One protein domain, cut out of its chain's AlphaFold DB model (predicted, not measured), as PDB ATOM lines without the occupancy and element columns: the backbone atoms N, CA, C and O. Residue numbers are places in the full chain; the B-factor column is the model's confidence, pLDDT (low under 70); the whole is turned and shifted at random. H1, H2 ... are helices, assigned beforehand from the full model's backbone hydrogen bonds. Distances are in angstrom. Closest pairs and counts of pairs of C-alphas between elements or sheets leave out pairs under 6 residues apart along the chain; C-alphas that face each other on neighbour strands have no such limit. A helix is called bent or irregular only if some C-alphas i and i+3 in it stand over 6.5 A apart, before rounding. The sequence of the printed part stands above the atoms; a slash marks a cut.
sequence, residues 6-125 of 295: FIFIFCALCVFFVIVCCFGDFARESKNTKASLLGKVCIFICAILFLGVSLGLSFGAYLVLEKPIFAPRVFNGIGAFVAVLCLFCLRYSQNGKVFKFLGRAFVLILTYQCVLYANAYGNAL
ATOM      1  N   PHE A   6     -32.804 -34.651  -2.071       49.75
ATOM      2  CA  PHE A   6     -32.301 -36.009  -1.898       49.75
ATOM      3  C   PHE A   6     -31.468 -36.528  -3.070       49.75
ATOM      4  O   PHE A   6     -30.444 -37.152  -2.823       49.75
ATOM      5  N   ILE A   7     -31.842 -36.263  -4.325       58.81
ATOM      6  CA  ILE A   7     -31.049 -36.696  -5.486       58.81
ATOM      7  C   ILE A   7     -29.745 -35.900  -5.566       58.81
ATOM      8  O   ILE A   7     -28.703 -36.482  -5.845       58.81
ATOM      9  N   PHE A   8     -29.765 -34.599  -5.264       57.62
ATOM     10  CA  PHE A   8     -28.535 -33.803  -5.211       57.62
ATOM     11  C   PHE A   8     -27.609 -34.249  -4.086       57.62
ATOM     12  O   PHE A   8     -26.420 -34.427  -4.323       57.62
ATOM     13  N   ILE A   9     -28.150 -34.484  -2.891       62.97
ATOM     14  CA  ILE A   9     -27.390 -35.007  -1.752       62.97
ATOM     15  C   ILE A   9     -26.846 -36.400  -2.085       62.97
ATOM     16  O   ILE A   9     -25.686 -36.683  -1.814       62.97
ATOM     17  N   PHE A  10     -27.633 -37.253  -2.738       63.41
ATOM     18  CA  PHE A  10     -27.219 -38.593  -3.147       63.41
ATOM     19  C   PHE A  10     -26.120 -38.570  -4.217       63.41
ATOM     20  O   PHE A  10     -25.109 -39.252  -4.064       63.41
ATOM     21  N   CYS A  11     -26.265 -37.751  -5.261       63.31
ATOM     22  CA  CYS A  11     -25.226 -37.546  -6.269       63.31
ATOM     23  C   CYS A  11     -23.968 -36.934  -5.647       63.31
ATOM     24  O   CYS A  11     -22.870 -37.396  -5.938       63.31
ATOM     25  N   ALA A  12     -24.111 -35.955  -4.751       66.19
ATOM     26  CA  ALA A  12     -22.993 -35.352  -4.033       66.19
ATOM     27  C   ALA A  12     -22.280 -36.371  -3.135       66.19
ATOM     28  O   ALA A  12     -21.056 -36.389  -3.111       66.19
ATOM     29  N   LEU A  13     -23.012 -37.263  -2.460       65.88
ATOM     30  CA  LEU A  13     -22.441 -38.347  -1.659       65.88
ATOM     31  C   LEU A  13     -21.752 -39.402  -2.528       65.88
ATOM     32  O   LEU A  13     -20.673 -39.856  -2.164       65.88
ATOM     33  N   CYS A  14     -22.315 -39.755  -3.687       66.06
ATOM     34  CA  CYS A  14     -21.672 -40.668  -4.635       66.06
ATOM     35  C   CYS A  14     -20.382 -40.060  -5.199       66.06
ATOM     36  O   CYS A  14     -19.348 -40.720  -5.210       66.06
ATOM     37  N   VAL A  15     -20.415 -38.787  -5.605       69.94
ATOM     38  CA  VAL A  15     -19.235 -38.055  -6.086       69.94
ATOM     39  C   VAL A  15     -18.202 -37.912  -4.970       69.94
ATOM     40  O   VAL A  15     -17.034 -38.202  -5.198       69.94
ATOM     41  N   PHE A  16     -18.612 -37.553  -3.753       69.31
ATOM     42  CA  PHE A  16     -17.727 -37.471  -2.592       69.31
ATOM     43  C   PHE A  16     -17.075 -38.822  -2.286       69.31
ATOM     44  O   PHE A  16     -15.868 -38.885  -2.081       69.31
ATOM     45  N   PHE A  17     -17.836 -39.916  -2.318       66.81
ATOM     46  CA  PHE A  17     -17.308 -41.252  -2.052       66.81
ATOM     47  C   PHE A  17     -16.351 -41.724  -3.154       66.81
ATOM     48  O   PHE A  17     -15.317 -42.316  -2.848       66.81
ATOM     49  N   VAL A  18     -16.632 -41.407  -4.425       69.31
ATOM     50  CA  VAL A  18     -15.711 -41.675  -5.541       69.31
ATOM     51  C   VAL A  18     -14.450 -40.824  -5.426       69.31
ATOM     52  O   VAL A  18     -13.360 -41.363  -5.574       69.31
ATOM     53  N   ILE A  19     -14.567 -39.540  -5.077       67.69
ATOM     54  CA  ILE A  19     -13.421 -38.669  -4.792       67.69
ATOM     55  C   ILE A  19     -12.588 -39.273  -3.660       67.69
ATOM     56  O   ILE A  19     -11.382 -39.394  -3.814       67.69
ATOM     57  N   VAL A  20     -13.203 -39.731  -2.567       67.06
ATOM     58  CA  VAL A  20     -12.497 -40.395  -1.458       67.06
ATOM     59  C   VAL A  20     -11.804 -41.683  -1.917       67.06
ATOM     60  O   VAL A  20     -10.664 -41.923  -1.521       67.06
ATOM     61  N   CYS A  21     -12.429 -42.484  -2.784       64.12
ATOM     62  CA  CYS A  21     -11.799 -43.678  -3.360       64.12
ATOM     63  C   CYS A  21     -10.605 -43.309  -4.261       64.12
ATOM     64  O   CYS A  21      -9.522 -43.864  -4.089       64.12
ATOM     65  N   CYS A  22     -10.753 -42.310  -5.137       64.38
ATOM     66  CA  CYS A  22      -9.683 -41.810  -6.005       64.38
ATOM     67  C   CYS A  22      -8.538 -41.154  -5.214       64.38
ATOM     68  O   CYS A  22      -7.371 -41.360  -5.537       64.38
ATOM     69  N   PHE A  23      -8.842 -40.399  -4.153       62.12
ATOM     70  CA  PHE A  23      -7.844 -39.840  -3.235       62.12
ATOM     71  C   PHE A  23      -7.146 -40.932  -2.419       62.12
ATOM     72  O   PHE A  23      -5.974 -40.804  -2.064       62.12
ATOM     73  N   GLY A  24      -7.846 -42.023  -2.128       62.00
ATOM     74  CA  GLY A  24      -7.275 -43.182  -1.469       62.00
ATOM     75  C   GLY A  24      -6.326 -43.983  -2.372       62.00
ATOM     76  O   GLY A  24      -5.285 -44.436  -1.893       62.00
ATOM     77  N   ASP A  25      -6.625 -44.100  -3.669       60.81
ATOM     78  CA  ASP A  25      -5.681 -44.605  -4.680       60.81
ATOM     79  C   ASP A  25      -4.481 -43.650  -4.841       60.81
ATOM     80  O   ASP A  25      -3.328 -44.083  -4.807       60.81
ATOM     81  N   PHE A  26      -4.725 -42.335  -4.866       56.66
ATOM     82  CA  PHE A  26      -3.706 -41.276  -4.898       56.66
ATOM     83  C   PHE A  26      -2.734 -41.331  -3.703       56.66
ATOM     84  O   PHE A  26      -1.517 -41.220  -3.877       56.66
ATOM     85  N   ALA A  27      -3.241 -41.545  -2.484       55.69
ATOM     86  CA  ALA A  27      -2.422 -41.655  -1.274       55.69
ATOM     87  C   ALA A  27      -1.573 -42.939  -1.241       55.69
ATOM     88  O   ALA A  27      -0.528 -42.977  -0.584       55.69
ATOM     89  N   ARG A  28      -2.005 -43.990  -1.948       58.50
ATOM     90  CA  ARG A  28      -1.334 -45.295  -1.984       58.50
ATOM     91  C   ARG A  28      -0.296 -45.386  -3.101       58.50
ATOM     92  O   ARG A  28       0.826 -45.812  -2.827       58.50
ATOM     93  N   GLU A  29      -0.619 -44.918  -4.305       59.12
ATOM     94  CA  GLU A  29       0.323 -44.801  -5.431       59.12
ATOM     95  C   GLU A  29       1.506 -43.891  -5.049       59.12
ATOM     96  O   GLU A  29       2.664 -44.189  -5.335       59.12
ATOM     97  N   SER A  30       1.239 -42.831  -4.271       51.53
ATOM     98  CA  SER A  30       2.271 -41.926  -3.749       51.53
ATOM     99  C   SER A  30       3.273 -42.585  -2.791       51.53
ATOM    100  O   SER A  30       4.329 -41.996  -2.557       51.53
ATOM    101  N   LYS A  31       2.962 -43.750  -2.206       56.09
ATOM    102  CA  LYS A  31       3.910 -44.507  -1.369       56.09
ATOM    103  C   LYS A  31       4.750 -45.497  -2.174       56.09
ATOM    104  O   LYS A  31       5.835 -45.842  -1.722       56.09
ATOM    105  N   ASN A  32       4.261 -45.947  -3.332       55.31
ATOM    106  CA  ASN A  32       4.895 -47.008  -4.119       55.31
ATOM    107  C   ASN A  32       5.752 -46.491  -5.279       55.31
ATOM    108  O   ASN A  32       6.638 -47.205  -5.744       55.31
ATOM    109  N   THR A  33       5.545 -45.249  -5.720       54.75
ATOM    110  CA  THR A  33       6.228 -44.729  -6.908       54.75
ATOM    111  C   THR A  33       6.662 -43.284  -6.680       54.75
ATOM    112  O   THR A  33       5.879 -42.458  -6.208       54.75
ATOM    113  N   LYS A  34       7.897 -42.934  -7.079       55.31
ATOM    114  CA  LYS A  34       8.373 -41.539  -7.235       55.31
ATOM    115  C   LYS A  34       7.651 -40.849  -8.412       55.31
ATOM    116  O   LYS A  34       8.283 -40.279  -9.294       55.31
ATOM    117  N   ALA A  35       6.327 -40.965  -8.485       56.50
ATOM    118  CA  ALA A  35       5.527 -40.388  -9.550       56.50
ATOM    119  C   ALA A  35       5.534 -38.860  -9.418       56.50
ATOM    120  O   ALA A  35       5.272 -38.314  -8.338       56.50
ATOM    121  N   SER A  36       5.846 -38.179 -10.521       68.25
ATOM    122  CA  SER A  36       5.838 -36.720 -10.597       68.25
ATOM    123  C   SER A  36       4.442 -36.177 -10.274       68.25
ATOM    124  O   SER A  36       3.425 -36.807 -10.573       68.25
ATOM    125  N   LEU A  37       4.383 -34.990  -9.658       69.88
ATOM    126  CA  LEU A  37       3.139 -34.284  -9.317       69.88
ATOM    127  C   LEU A  37       2.165 -34.216 -10.514       69.88
ATOM    128  O   LEU A  37       0.955 -34.319 -10.338       69.88
ATOM    129  N   LEU A  38       2.711 -34.119 -11.729       71.94
ATOM    130  CA  LEU A  38       1.968 -34.040 -12.982       71.94
ATOM    131  C   LEU A  38       1.156 -35.313 -13.272       71.94
ATOM    132  O   LEU A  38      -0.032 -35.218 -13.569       71.94
ATOM    133  N   GLY A  39       1.743 -36.504 -13.100       69.44
ATOM    134  CA  GLY A  39       1.023 -37.770 -13.292       69.44
ATOM    135  C   GLY A  39      -0.137 -37.940 -12.307       69.44
ATOM    136  O   GLY A  39      -1.194 -38.462 -12.664       69.44
ATOM    137  N   LYS A  40       0.022 -37.413 -11.087       67.75
ATOM    138  CA  LYS A  40      -1.014 -37.443 -10.047       67.75
ATOM    139  C   LYS A  40      -2.221 -36.571 -10.408       67.75
ATOM    140  O   LYS A  40      -3.361 -36.977 -10.194       67.75
ATOM    141  N   VAL A  41      -1.975 -35.397 -10.989       75.56
ATOM    142  CA  VAL A  41      -3.028 -34.493 -11.476       75.56
ATOM    143  C   VAL A  41      -3.730 -35.081 -12.704       75.56
ATOM    144  O   VAL A  41      -4.957 -35.034 -12.780       75.56
ATOM    145  N   CYS A  42      -2.990 -35.704 -13.628       70.38
ATOM    146  CA  CYS A  42      -3.574 -36.332 -14.817       70.38
ATOM    147  C   CYS A  42      -4.582 -37.438 -14.470       70.38
ATOM    148  O   CYS A  42      -5.675 -37.447 -15.027       70.38
ATOM    149  N   ILE A  43      -4.270 -38.324 -13.517       68.06
ATOM    150  CA  ILE A  43      -5.189 -39.403 -13.103       68.06
ATOM    151  C   ILE A  43      -6.478 -38.832 -12.501       68.06
ATOM    152  O   ILE A  43      -7.570 -39.308 -12.813       68.06
ATOM    153  N   PHE A  44      -6.368 -37.786 -11.681       72.50
ATOM    154  CA  PHE A  44      -7.529 -37.124 -11.086       72.50
ATOM    155  C   PHE A  44      -8.439 -36.491 -12.149       72.50
ATOM    156  O   PHE A  44      -9.655 -36.687 -12.126       72.50
ATOM    157  N   ILE A  45      -7.851 -35.796 -13.128       77.50
ATOM    158  CA  ILE A  45      -8.591 -35.214 -14.256       77.50
ATOM    159  C   ILE A  45      -9.255 -36.317 -15.091       77.50
ATOM    160  O   ILE A  45     -10.438 -36.211 -15.412       77.50
ATOM    161  N   CYS A  46      -8.539 -37.403 -15.398       70.31
ATOM    162  CA  CYS A  46      -9.095 -38.542 -16.126       70.31
ATOM    163  C   CYS A  46     -10.269 -39.195 -15.382       70.31
ATOM    164  O   CYS A  46     -11.258 -39.551 -16.020       70.31
ATOM    165  N   ALA A  47     -10.202 -39.314 -14.053       71.81
ATOM    166  CA  ALA A  47     -11.294 -39.855 -13.247       71.81
ATOM    167  C   ALA A  47     -12.541 -38.960 -13.298       71.81
ATOM    168  O   ALA A  47     -13.642 -39.464 -13.513       71.81
ATOM    169  N   ILE A  48     -12.378 -37.637 -13.171       78.56
ATOM    170  CA  ILE A  48     -13.489 -36.677 -13.293       78.56
ATOM    171  C   ILE A  48     -14.112 -36.739 -14.689       78.56
ATOM    172  O   ILE A  48     -15.336 -36.798 -14.813       78.56
ATOM    173  N   LEU A  49     -13.283 -36.762 -15.738       78.62
ATOM    174  CA  LEU A  49     -13.751 -36.873 -17.119       78.62
ATOM    175  C   LEU A  49     -14.508 -38.184 -17.347       78.62
ATOM    176  O   LEU A  49     -15.595 -38.164 -17.917       78.62
ATOM    177  N   PHE A  50     -13.984 -39.308 -16.854       77.88
ATOM    178  CA  PHE A  50     -14.653 -40.603 -16.949       77.88
ATOM    179  C   PHE A  50     -16.016 -40.592 -16.247       77.88
ATOM    180  O   PHE A  50     -16.995 -41.094 -16.800       77.88
ATOM    181  N   LEU A  51     -16.105 -39.981 -15.063       78.88
ATOM    182  CA  LEU A  51     -17.347 -39.864 -14.295       78.88
ATOM    183  C   LEU A  51     -18.372 -38.987 -15.030       78.88
ATOM    184  O   LEU A  51     -19.533 -39.376 -15.157       78.88
ATOM    185  N   GLY A  52     -17.934 -37.851 -15.578       77.00
ATOM    186  CA  GLY A  52     -18.776 -36.951 -16.369       77.00
ATOM    187  C   GLY A  52     -19.296 -37.598 -17.655       77.00
ATOM    188  O   GLY A  52     -20.496 -37.549 -17.929       77.00
ATOM    189  N   VAL A  53     -18.419 -38.268 -18.409       77.31
ATOM    190  CA  VAL A  53     -18.797 -39.003 -19.628       77.31
ATOM    191  C   VAL A  53     -19.759 -40.137 -19.296       77.31
ATOM    192  O   VAL A  53     -20.787 -40.267 -19.954       77.31
ATOM    193  N   SER A  54     -19.476 -40.918 -18.252       75.88
ATOM    194  CA  SER A  54     -20.336 -42.027 -17.825       75.88
ATOM    195  C   SER A  54     -21.726 -41.544 -17.410       75.88
ATOM    196  O   SER A  54     -22.721 -42.165 -17.781       75.88
ATOM    197  N   LEU A  55     -21.820 -40.407 -16.713       76.44
ATOM    198  CA  LEU A  55     -23.099 -39.794 -16.351       76.44
ATOM    199  C   LEU A  55     -23.872 -39.320 -17.591       76.44
ATOM    200  O   LEU A  55     -25.073 -39.559 -17.688       76.44
ATOM    201  N   GLY A  56     -23.194 -38.711 -18.569       73.75
ATOM    202  CA  GLY A  56     -23.809 -38.340 -19.849       73.75
ATOM    203  C   GLY A  56     -24.333 -39.560 -20.614       73.75
ATOM    204  O   GLY A  56     -25.483 -39.583 -21.050       73.75
ATOM    205  N   LEU A  57     -23.530 -40.623 -20.685       73.56
ATOM    206  CA  LEU A  57     -23.903 -41.899 -21.299       73.56
ATOM    207  C   LEU A  57     -25.002 -42.649 -20.535       73.56
ATOM    208  O   LEU A  57     -25.669 -43.498 -21.122       73.56
ATOM    209  N   SER A  58     -25.226 -42.337 -19.255       76.56
ATOM    210  CA  SER A  58     -26.293 -42.935 -18.437       76.56
ATOM    211  C   SER A  58     -27.688 -42.557 -18.938       76.56
ATOM    212  O   SER A  58     -28.644 -43.299 -18.724       76.56
ATOM    213  N   PHE A  59     -27.813 -41.422 -19.631       70.44
ATOM    214  CA  PHE A  59     -29.024 -41.057 -20.366       70.44
ATOM    215  C   PHE A  59     -29.082 -41.730 -21.748       70.44
ATOM    216  O   PHE A  59     -30.113 -41.691 -22.409       70.44
ATOM    217  N   GLY A  60     -28.012 -42.402 -22.178       70.06
ATOM    218  CA  GLY A  60     -27.923 -43.168 -23.416       70.06
ATOM    219  C   GLY A  60     -28.110 -42.322 -24.677       70.06
ATOM    220  O   GLY A  60     -27.854 -41.120 -24.699       70.06
ATOM    221  N   ALA A  61     -28.609 -42.958 -25.739       64.69
ATOM    222  CA  ALA A  61     -28.918 -42.292 -27.007       64.69
ATOM    223  C   ALA A  61     -30.059 -41.259 -26.898       64.69
ATOM    224  O   ALA A  61     -30.297 -40.518 -27.848       64.69
ATOM    225  N   TYR A  62     -30.753 -41.164 -25.754       67.19
ATOM    226  CA  TYR A  62     -31.856 -40.220 -25.568       67.19
ATOM    227  C   TYR A  62     -31.425 -38.754 -25.664       67.19
ATOM    228  O   TYR A  62     -32.249 -37.924 -26.034       67.19
ATOM    229  N   LEU A  63     -30.152 -38.439 -25.404       66.81
ATOM    230  CA  LEU A  63     -29.605 -37.089 -25.594       66.81
ATOM    231  C   LEU A  63     -29.472 -36.692 -27.075       66.81
ATOM    232  O   LEU A  63     -29.346 -35.512 -27.376       66.81
ATOM    233  N   VAL A  64     -29.500 -37.668 -27.989       73.19
ATOM    234  CA  VAL A  64     -29.404 -37.452 -29.442       73.19
ATOM    235  C   VAL A  64     -30.793 -37.294 -30.075       73.19
ATOM    236  O   VAL A  64     -30.912 -36.813 -31.199       73.19
ATOM    237  N   LEU A  65     -31.866 -37.673 -29.369       68.44
ATOM    238  CA  LEU A  65     -33.227 -37.544 -29.882       68.44
ATOM    239  C   LEU A  65     -33.716 -36.092 -29.794       68.44
ATOM    240  O   LEU A  65     -33.697 -35.476 -28.733       68.44
ATOM    241  N   GLU A  66     -34.266 -35.593 -30.902       63.38
ATOM    242  CA  GLU A  66     -34.820 -34.236 -31.039       63.38
ATOM    243  C   GLU A  66     -35.975 -33.945 -30.057       63.38
ATOM    244  O   GLU A  66     -36.188 -32.806 -29.644       63.38
ATOM    245  N   LYS A  67     -36.706 -34.985 -29.628       67.81
ATOM    246  CA  LYS A  67     -37.725 -34.916 -28.568       67.81
ATOM    247  C   LYS A  67     -37.454 -35.993 -27.514       67.81
ATOM    248  O   LYS A  67     -37.895 -37.131 -27.695       67.81
ATOM    249  N   PRO A  68     -36.742 -35.675 -26.418       59.06
ATOM    250  CA  PRO A  68     -36.452 -36.653 -25.378       59.06
ATOM    251  C   PRO A  68     -37.745 -37.040 -24.654       59.06
ATOM    252  O   PRO A  68     -38.368 -36.238 -23.955       59.06
ATOM    253  N   ILE A  69     -38.169 -38.289 -24.833       56.53
ATOM    254  CA  ILE A  69     -39.314 -38.851 -24.119       56.53
ATOM    255  C   ILE A  69     -38.813 -39.278 -22.742       56.53
ATOM    256  O   ILE A  69     -38.192 -40.328 -22.612       56.53
ATOM    257  N   PHE A  70     -39.091 -38.489 -21.704       58.81
ATOM    258  CA  PHE A  70     -38.776 -38.823 -20.307       58.81
ATOM    259  C   PHE A  70     -39.735 -39.886 -19.743       58.81
ATOM    260  O   PHE A  70     -40.359 -39.711 -18.697       58.81
ATOM    261  N   ALA A  71     -39.883 -41.001 -20.457       57.88
ATOM    262  CA  ALA A  71     -40.631 -42.147 -19.973       57.88
ATOM    263  C   ALA A  71     -39.835 -42.853 -18.860       57.88
ATOM    264  O   ALA A  71     -38.605 -42.894 -18.908       57.88
ATOM    265  N   PRO A  72     -40.499 -43.493 -17.887       56.12
ATOM    266  CA  PRO A  72     -39.828 -44.176 -16.779       56.12
ATOM    267  C   PRO A  72     -38.822 -45.261 -17.209       56.12
ATOM    268  O   PRO A  72     -37.896 -45.570 -16.467       56.12
ATOM    269  N   ARG A  73     -38.930 -45.782 -18.441       61.84
ATOM    270  CA  ARG A  73     -37.963 -46.734 -19.025       61.84
ATOM    271  C   ARG A  73     -36.578 -46.122 -19.309       61.84
ATOM    272  O   ARG A  73     -35.613 -46.868 -19.440       61.84
ATOM    273  N   VAL A  74     -36.461 -44.792 -19.372       58.78
ATOM    274  CA  VAL A  74     -35.199 -44.074 -19.645       58.78
ATOM    275  C   VAL A  74     -34.229 -44.118 -18.456       58.78
ATOM    276  O   VAL A  74     -33.019 -44.026 -18.640       58.78
ATOM    277  N   PHE A  75     -34.719 -44.361 -17.237       65.69
ATOM    278  CA  PHE A  75     -33.879 -44.410 -16.031       65.69
ATOM    279  C   PHE A  75     -33.046 -45.695 -15.885       65.69
ATOM    280  O   PHE A  75     -32.204 -45.778 -14.990       65.69
ATOM    281  N   ASN A  76     -33.215 -46.678 -16.777       68.62
ATOM    282  CA  ASN A  76     -32.439 -47.922 -16.744       68.62
ATOM    283  C   ASN A  76     -30.924 -47.677 -16.887       68.62
ATOM    284  O   ASN A  76     -30.131 -48.359 -16.238       68.62
ATOM    285  N   GLY A  77     -30.512 -46.681 -17.681       72.88
ATOM    286  CA  GLY A  77     -29.094 -46.349 -17.861       72.88
ATOM    287  C   GLY A  77     -28.447 -45.733 -16.615       72.88
ATOM    288  O   GLY A  77     -27.307 -46.057 -16.289       72.88
ATOM    289  N   ILE A  78     -29.201 -44.945 -15.838       76.88
ATOM    290  CA  ILE A  78     -28.755 -44.443 -14.527       76.88
ATOM    291  C   ILE A  78     -28.584 -45.605 -13.543       76.88
ATOM    292  O   ILE A  78     -27.592 -45.650 -12.819       76.88
ATOM    293  N   GLY A  79     -29.496 -46.582 -13.551       78.38
ATOM    294  CA  GLY A  79     -29.357 -47.793 -12.737       78.38
ATOM    295  C   GLY A  79     -28.081 -48.580 -13.058       78.38
ATOM    296  O   GLY A  79     -27.354 -48.976 -12.147       78.38
ATOM    297  N   ALA A  80     -27.764 -48.745 -14.346       78.38
ATOM    298  CA  ALA A  80     -26.537 -49.410 -14.785       78.38
ATOM    299  C   ALA A  80     -25.272 -48.663 -14.323       78.38
ATOM    300  O   ALA A  80     -24.342 -49.280 -13.803       78.38
ATOM    301  N   PHE A  81     -25.254 -47.332 -14.435       81.88
ATOM    302  CA  PHE A  81     -24.152 -46.500 -13.949       81.88
ATOM    303  C   PHE A  81     -23.939 -46.632 -12.434       81.88
ATOM    304  O   PHE A  81     -22.816 -46.850 -11.974       81.88
ATOM    305  N   VAL A  82     -25.023 -46.582 -11.656       81.94
ATOM    306  CA  VAL A  82     -24.989 -46.771 -10.198       81.94
ATOM    307  C   VAL A  82     -24.466 -48.167  -9.828       81.94
ATOM    308  O   VAL A  82     -23.679 -48.300  -8.889       81.94
ATOM    309  N   ALA A  83     -24.836 -49.207 -10.581       82.94
ATOM    310  CA  ALA A  83     -24.336 -50.565 -10.367       82.94
ATOM    311  C   ALA A  83     -22.820 -50.673 -10.606       82.94
ATOM    312  O   ALA A  83     -22.103 -51.243  -9.780       82.94
ATOM    313  N   VAL A  84     -22.314 -50.075 -11.691       82.00
ATOM    314  CA  VAL A  84     -20.873 -50.022 -11.990       82.00
ATOM    315  C   VAL A  84     -20.116 -49.286 -10.879       82.00
ATOM    316  O   VAL A  84     -19.097 -49.786 -10.397       82.00
ATOM    317  N   LEU A  85     -20.642 -48.155 -10.397       79.38
ATOM    318  CA  LEU A  85     -20.074 -47.432  -9.253       79.38
ATOM    319  C   LEU A  85     -20.004 -48.298  -7.986       79.38
ATOM    320  O   LEU A  85     -18.985 -48.292  -7.292       79.38
ATOM    321  N   CYS A  86     -21.048 -49.077  -7.695       81.88
ATOM    322  CA  CYS A  86     -21.058 -49.987  -6.546       81.88
ATOM    323  C   CYS A  86     -19.984 -51.078  -6.666       81.88
ATOM    324  O   CYS A  86     -19.317 -51.391  -5.677       81.88
ATOM    325  N   LEU A  87     -19.769 -51.629  -7.867       82.69
ATOM    326  CA  LEU A  87     -18.707 -52.610  -8.118       82.69
ATOM    327  C   LEU A  87     -17.312 -52.013  -7.886       82.69
ATOM    328  O   LEU A  87     -16.487 -52.639  -7.214       82.69
ATOM    329  N   PHE A  88     -17.068 -50.788  -8.363       77.69
ATOM    330  CA  PHE A  88     -15.825 -50.062  -8.083       77.69
ATOM    331  C   PHE A  88     -15.624 -49.839  -6.577       77.69
ATOM    332  O   PHE A  88     -14.545 -50.132  -6.053       77.69
ATOM    333  N   CYS A  89     -16.671 -49.423  -5.857       76.31
ATOM    334  CA  CYS A  89     -16.617 -49.235  -4.406       76.31
ATOM    335  C   CYS A  89     -16.263 -50.536  -3.669       76.31
ATOM    336  O   CYS A  89     -15.390 -50.536  -2.799       76.31
ATOM    337  N   LEU A  90     -16.890 -51.663  -4.027       80.75
ATOM    338  CA  LEU A  90     -16.611 -52.966  -3.410       80.75
ATOM    339  C   LEU A  90     -15.198 -53.466  -3.707       80.75
ATOM    340  O   LEU A  90     -14.571 -54.073  -2.834       80.75
ATOM    341  N   ARG A  91     -14.691 -53.217  -4.920       79.62
ATOM    342  CA  ARG A  91     -13.324 -53.579  -5.299       79.62
ATOM    343  C   ARG A  91     -12.302 -52.790  -4.484       79.62
ATOM    344  O   ARG A  91     -11.365 -53.390  -3.957       79.62
ATOM    345  N   TYR A  92     -12.515 -51.485  -4.328       69.62
ATOM    346  CA  TYR A  92     -11.631 -50.601  -3.566       69.62
ATOM    347  C   TYR A  92     -11.627 -50.922  -2.062       69.62
ATOM    348  O   TYR A  92     -10.578 -51.041  -1.421       69.62
ATOM    349  N   SER A  93     -12.818 -51.165  -1.520       69.50
ATOM    350  CA  SER A  93     -13.097 -51.478  -0.118       69.50
ATOM    351  C   SER A  93     -12.283 -52.672   0.433       69.50
ATOM    352  O   SER A  93     -12.101 -52.791   1.641       69.50
ATOM    353  N   GLN A  94     -11.691 -53.536  -0.402       69.12
ATOM    354  CA  GLN A  94     -10.949 -54.719   0.061       69.12
ATOM    355  C   GLN A  94      -9.618 -54.441   0.786       69.12
ATOM    356  O   GLN A  94      -9.129 -55.327   1.487       69.12
ATOM    357  N   ASN A  95      -9.039 -53.244   0.662       64.31
ATOM    358  CA  ASN A  95      -7.652 -52.984   1.069       64.31
ATOM    359  C   ASN A  95      -7.456 -52.441   2.505       64.31
ATOM    360  O   ASN A  95      -6.328 -52.144   2.891       64.31
ATOM    361  N   GLY A  96      -8.509 -52.361   3.331       66.19
ATOM    362  CA  GLY A  96      -8.398 -52.004   4.755       66.19
ATOM    363  C   GLY A  96      -9.603 -52.462   5.579       66.19
ATOM    364  O   GLY A  96     -10.722 -52.446   5.079       66.19
ATOM    365  N   LYS A  97      -9.408 -52.870   6.846       72.62
ATOM    366  CA  LYS A  97     -10.487 -53.444   7.689       72.62
ATOM    367  C   LYS A  97     -11.707 -52.514   7.817       72.62
ATOM    368  O   LYS A  97     -12.834 -52.977   7.677       72.62
ATOM    369  N   VAL A  98     -11.476 -51.213   8.019       73.50
ATOM    370  CA  VAL A  98     -12.538 -50.197   8.162       73.50
ATOM    371  C   VAL A  98     -13.220 -49.907   6.820       73.50
ATOM    372  O   VAL A  98     -14.441 -50.001   6.717       73.50
ATOM    373  N   PHE A  99     -12.442 -49.642   5.766       70.25
ATOM    374  CA  PHE A  99     -12.977 -49.382   4.424       70.25
ATOM    375  C   PHE A  99     -13.735 -50.582   3.845       70.25
ATOM    376  O   PHE A  99     -14.712 -50.381   3.124       70.25
ATOM    377  N   LYS A 100     -13.352 -51.811   4.218       77.00
ATOM    378  CA  LYS A 100     -14.041 -53.065   3.867       77.00
ATOM    379  C   LYS A 100     -15.456 -53.122   4.408       77.00
ATOM    380  O   LYS A 100     -16.381 -53.517   3.701       77.00
ATOM    381  N   PHE A 101     -15.617 -52.746   5.669       82.25
ATOM    382  CA  PHE A 101     -16.928 -52.718   6.297       82.25
ATOM    383  C   PHE A 101     -17.772 -51.569   5.739       82.25
ATOM    384  O   PHE A 101     -18.913 -51.785   5.338       82.25
ATOM    385  N   LEU A 102     -17.179 -50.377   5.621       79.25
ATOM    386  CA  LEU A 102     -17.882 -49.175   5.180       79.25
ATOM    387  C   LEU A 102     -18.394 -49.278   3.735       79.25
ATOM    388  O   LEU A 102     -19.552 -48.961   3.478       79.25
ATOM    389  N   GLY A 103     -17.579 -49.780   2.801       79.69
ATOM    390  CA  GLY A 103     -17.998 -49.956   1.405       79.69
ATOM    391  C   GLY A 103     -19.115 -50.992   1.242       79.69
ATOM    392  O   GLY A 103     -20.052 -50.777   0.477       79.69
ATOM    393  N   ARG A 104     -19.076 -52.088   2.012       84.56
ATOM    394  CA  ARG A 104     -20.154 -53.093   2.027       84.56
ATOM    395  C   ARG A 104     -21.449 -52.538   2.614       84.56
ATOM    396  O   ARG A 104     -22.508 -52.759   2.037       84.56
ATOM    397  N   ALA A 105     -21.358 -51.813   3.729       84.94
ATOM    398  CA  ALA A 105     -22.510 -51.169   4.352       84.94
ATOM    399  C   ALA A 105     -23.152 -50.142   3.408       84.94
ATOM    400  O   ALA A 105     -24.369 -50.146   3.243       84.94
ATOM    401  N   PHE A 106     -22.339 -49.326   2.730       82.75
ATOM    402  CA  PHE A 106     -22.819 -48.352   1.751       82.75
ATOM    403  C   PHE A 106     -23.599 -49.017   0.611       82.75
ATOM    404  O   PHE A 106     -24.729 -48.623   0.330       82.75
ATOM    405  N   VAL A 107     -23.038 -50.067  -0.001       87.12
ATOM    406  CA  VAL A 107     -23.718 -50.783  -1.090       87.12
ATOM    407  C   VAL A 107     -25.003 -51.453  -0.605       87.12
ATOM    408  O   VAL A 107     -26.011 -51.363  -1.296       87.12
ATOM    409  N   LEU A 108     -25.017 -52.044   0.595       86.75
ATOM    410  CA  LEU A 108     -26.232 -52.633   1.173       86.75
ATOM    411  C   LEU A 108     -27.344 -51.601   1.375       86.75
ATOM    412  O   LEU A 108     -28.485 -51.850   0.988       86.75
ATOM    413  N   ILE A 109     -27.015 -50.438   1.943       84.56
ATOM    414  CA  ILE A 109     -27.978 -49.345   2.128       84.56
ATOM    415  C   ILE A 109     -28.511 -48.894   0.769       84.56
ATOM    416  O   ILE A 109     -29.720 -48.752   0.600       84.56
ATOM    417  N   LEU A 110     -27.633 -48.714  -0.215       83.44
ATOM    418  CA  LEU A 110     -28.011 -48.251  -1.545       83.44
ATOM    419  C   LEU A 110     -28.911 -49.265  -2.266       83.44
ATOM    420  O   LEU A 110     -29.956 -48.888  -2.793       83.44
ATOM    421  N   THR A 111     -28.570 -50.555  -2.224       85.31
ATOM    422  CA  THR A 111     -29.425 -51.624  -2.760       85.31
ATOM    423  C   THR A 111     -30.787 -51.643  -2.069       85.31
ATOM    424  O   THR A 111     -31.807 -51.746  -2.748       85.31
ATOM    425  N   TYR A 112     -30.832 -51.480  -0.745       86.19
ATOM    426  CA  TYR A 112     -32.091 -51.413  -0.006       86.19
ATOM    427  C   TYR A 112     -32.964 -50.229  -0.448       86.19
ATOM    428  O   TYR A 112     -34.159 -50.407  -0.684       86.19
ATOM    429  N   GLN A 113     -32.374 -49.044  -0.654       82.94
ATOM    430  CA  GLN A 113     -33.102 -47.888  -1.189       82.94
ATOM    431  C   GLN A 113     -33.640 -48.152  -2.601       82.94
ATOM    432  O   GLN A 113     -34.784 -47.807  -2.895       82.94
ATOM    433  N   CYS A 114     -32.863 -48.810  -3.468       80.38
ATOM    434  CA  CYS A 114     -33.327 -49.194  -4.801       80.38
ATOM    435  C   CYS A 114     -34.507 -50.175  -4.743       80.38
ATOM    436  O   CYS A 114     -35.462 -50.012  -5.501       80.38
ATOM    437  N   VAL A 115     -34.476 -51.155  -3.836       82.06
ATOM    438  CA  VAL A 115     -35.583 -52.106  -3.637       82.06
ATOM    439  C   VAL A 115     -36.834 -51.390  -3.125       82.06
ATOM    440  O   VAL A 115     -37.920 -51.595  -3.668       82.06
ATOM    441  N   LEU A 116     -36.695 -50.511  -2.127       79.88
ATOM    442  CA  LEU A 116     -37.808 -49.697  -1.631       79.88
ATOM    443  C   LEU A 116     -38.414 -48.836  -2.740       79.88
ATOM    444  O   LEU A 116     -39.636 -48.803  -2.891       79.88
ATOM    445  N   TYR A 117     -37.571 -48.177  -3.535       78.19
ATOM    446  CA  TYR A 117     -38.019 -47.368  -4.661       78.19
ATOM    447  C   TYR A 117     -38.742 -48.213  -5.714       78.19
ATOM    448  O   TYR A 117     -39.837 -47.841  -6.126       78.19
ATOM    449  N   ALA A 118     -38.186 -49.362  -6.109       79.00
ATOM    450  CA  ALA A 118     -38.802 -50.256  -7.087       79.00
ATOM    451  C   ALA A 118     -40.185 -50.743  -6.623       79.00
ATOM    452  O   ALA A 118     -41.139 -50.718  -7.401       79.00
ATOM    453  N   ASN A 119     -40.319 -51.102  -5.342       77.50
ATOM    454  CA  ASN A 119     -41.588 -51.537  -4.759       77.50
ATOM    455  C   ASN A 119     -42.612 -50.396  -4.681       77.50
ATOM    456  O   ASN A 119     -43.757 -50.555  -5.103       77.50
ATOM    457  N   ALA A 120     -42.212 -49.227  -4.174       76.88
ATOM    458  CA  ALA A 120     -43.095 -48.066  -4.082       76.88
ATOM    459  C   ALA A 120     -43.548 -47.590  -5.471       76.88
ATOM    460  O   ALA A 120     -44.728 -47.300  -5.680       76.88
ATOM    461  N   TYR A 121     -42.624 -47.560  -6.431       76.00
ATOM    462  CA  TYR A 121     -42.896 -47.194  -7.813       76.00
ATOM    463  C   TYR A 121     -43.832 -48.199  -8.496       76.00
ATOM    464  O   TYR A 121     -44.813 -47.789  -9.115       76.00
ATOM    465  N   GLY A 122     -43.591 -49.504  -8.331       74.00
ATOM    466  CA  GLY A 122     -44.464 -50.557  -8.857       74.00
ATOM    467  C   GLY A 122     -45.891 -50.467  -8.310       74.00
ATOM    468  O   GLY A 122     -46.852 -50.522  -9.077       74.00
ATOM    469  N   ASN A 123     -46.040 -50.219  -7.006       79.94
ATOM    470  CA  ASN A 123     -47.349 -50.032  -6.373       79.94
ATOM    471  C   ASN A 123     -48.074 -48.781  -6.888       79.94
ATOM    472  O   ASN A 123     -49.276 -48.824  -7.163       79.94
ATOM    473  N   ALA A 124     -47.351 -47.670  -7.039       75.94
ATOM    474  CA  ALA A 124     -47.908 -46.443  -7.595       75.94
ATOM    475  C   ALA A 124     -48.369 -46.646  -9.047       75.94
ATOM    476  O   ALA A 124     -49.459 -46.202  -9.411       75.94
ATOM    477  N   LEU A 125     -47.586 -47.368  -9.852       75.88
ATOM    478  CA  LEU A 125     -47.923 -47.681 -11.237       75.88
ATOM    479  C   LEU A 125     -49.161 -48.584 -11.338       75.88
ATOM    480  O   LEU A 125     -50.046 -48.312 -12.148       75.88
TER     481      LEU A 125
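What this domain is: This is residues 6 to 125 of the 295 residues of an uncharacterized protein of Helicobacter macacae MIT 99-5501 (UniProt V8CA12). The longest helix, H5, pairs with H4 in one helical hairpin, and H1 with H2 makes a looser second one. The far part of H4 meets the end of H2, and short H3 lies on the way from one hairpin to the other. The printed part has 120 residues with five named helices, H1 to H5 in chain order, and no named strand: all helix. The whole is loose, with a radius of gyration of the C-alphas of 17.2 A, and only just flat, spanning 55 by 37 by 20 A.

Where its parts are: H5, residues 97 to 125, is 42.3 A long and ends at C-alpha 125 (-47.923, -47.681, -11.237). H4 is residues 72 to 95, 37.8 A. H1, residues 6 to 32, 38.9 A, begins at C-alpha 6 (-32.301, -36.009, -1.898). H2 is residues 37 to 58, 32.0 A, and H3 residues 60 to 64. H3 and H4 are only just irregular: C-alphas 60 and 63 are 6.7 A apart, 74 and 77 6.8 A.

How they stand to each other: H4 is the hub, touching three helices. With residues 86 to 94 alone it touches H5, opposite ways at a shallow tilt of 15 degrees; the closest C-alphas, of Ser 93 and Lys 100, are 4.4 A apart. With residues 77 to 81 alone it touches H2, closest at the C-alphas of Ser 58 and Gly 77, 4.5 A. H1 and H4 only just touch, with 3 pairs of C-alphas within 8 A, the closest those of Cys 21 and Tyr 92, 6.9 A. H1 and H2 also only just touch, with 3 pairs, the closest C-alphas those of Phe 26 and Lys 40, 7.0 A. H1, H2 and H4 form an up and down bundle, each running against the one before. H1 and H5 are apart. H3 is close to H4 but not clearly touching, the C-alphas of Gly 60 and Gly 77 being 6.5 A apart. Every O i to N i+4 pair is within hydrogen-bond range in H2 and H5, against 22 of 23 in H1, 15 of 20 in H4 and 0 of 1 in H3, where 1 of 2 O i to N i+3 pairs is.

The domain as a whole: The C-alphas farthest apart, of Lys 34 and Leu 125, are 56.8 A apart. Residues 31 to 39 and 115 to 120 stand free. The printed part has no cut and no long link. Its mean pLDDT is 71.2, with 55 residues under 70, among them 6 to 37 and 65 to 76.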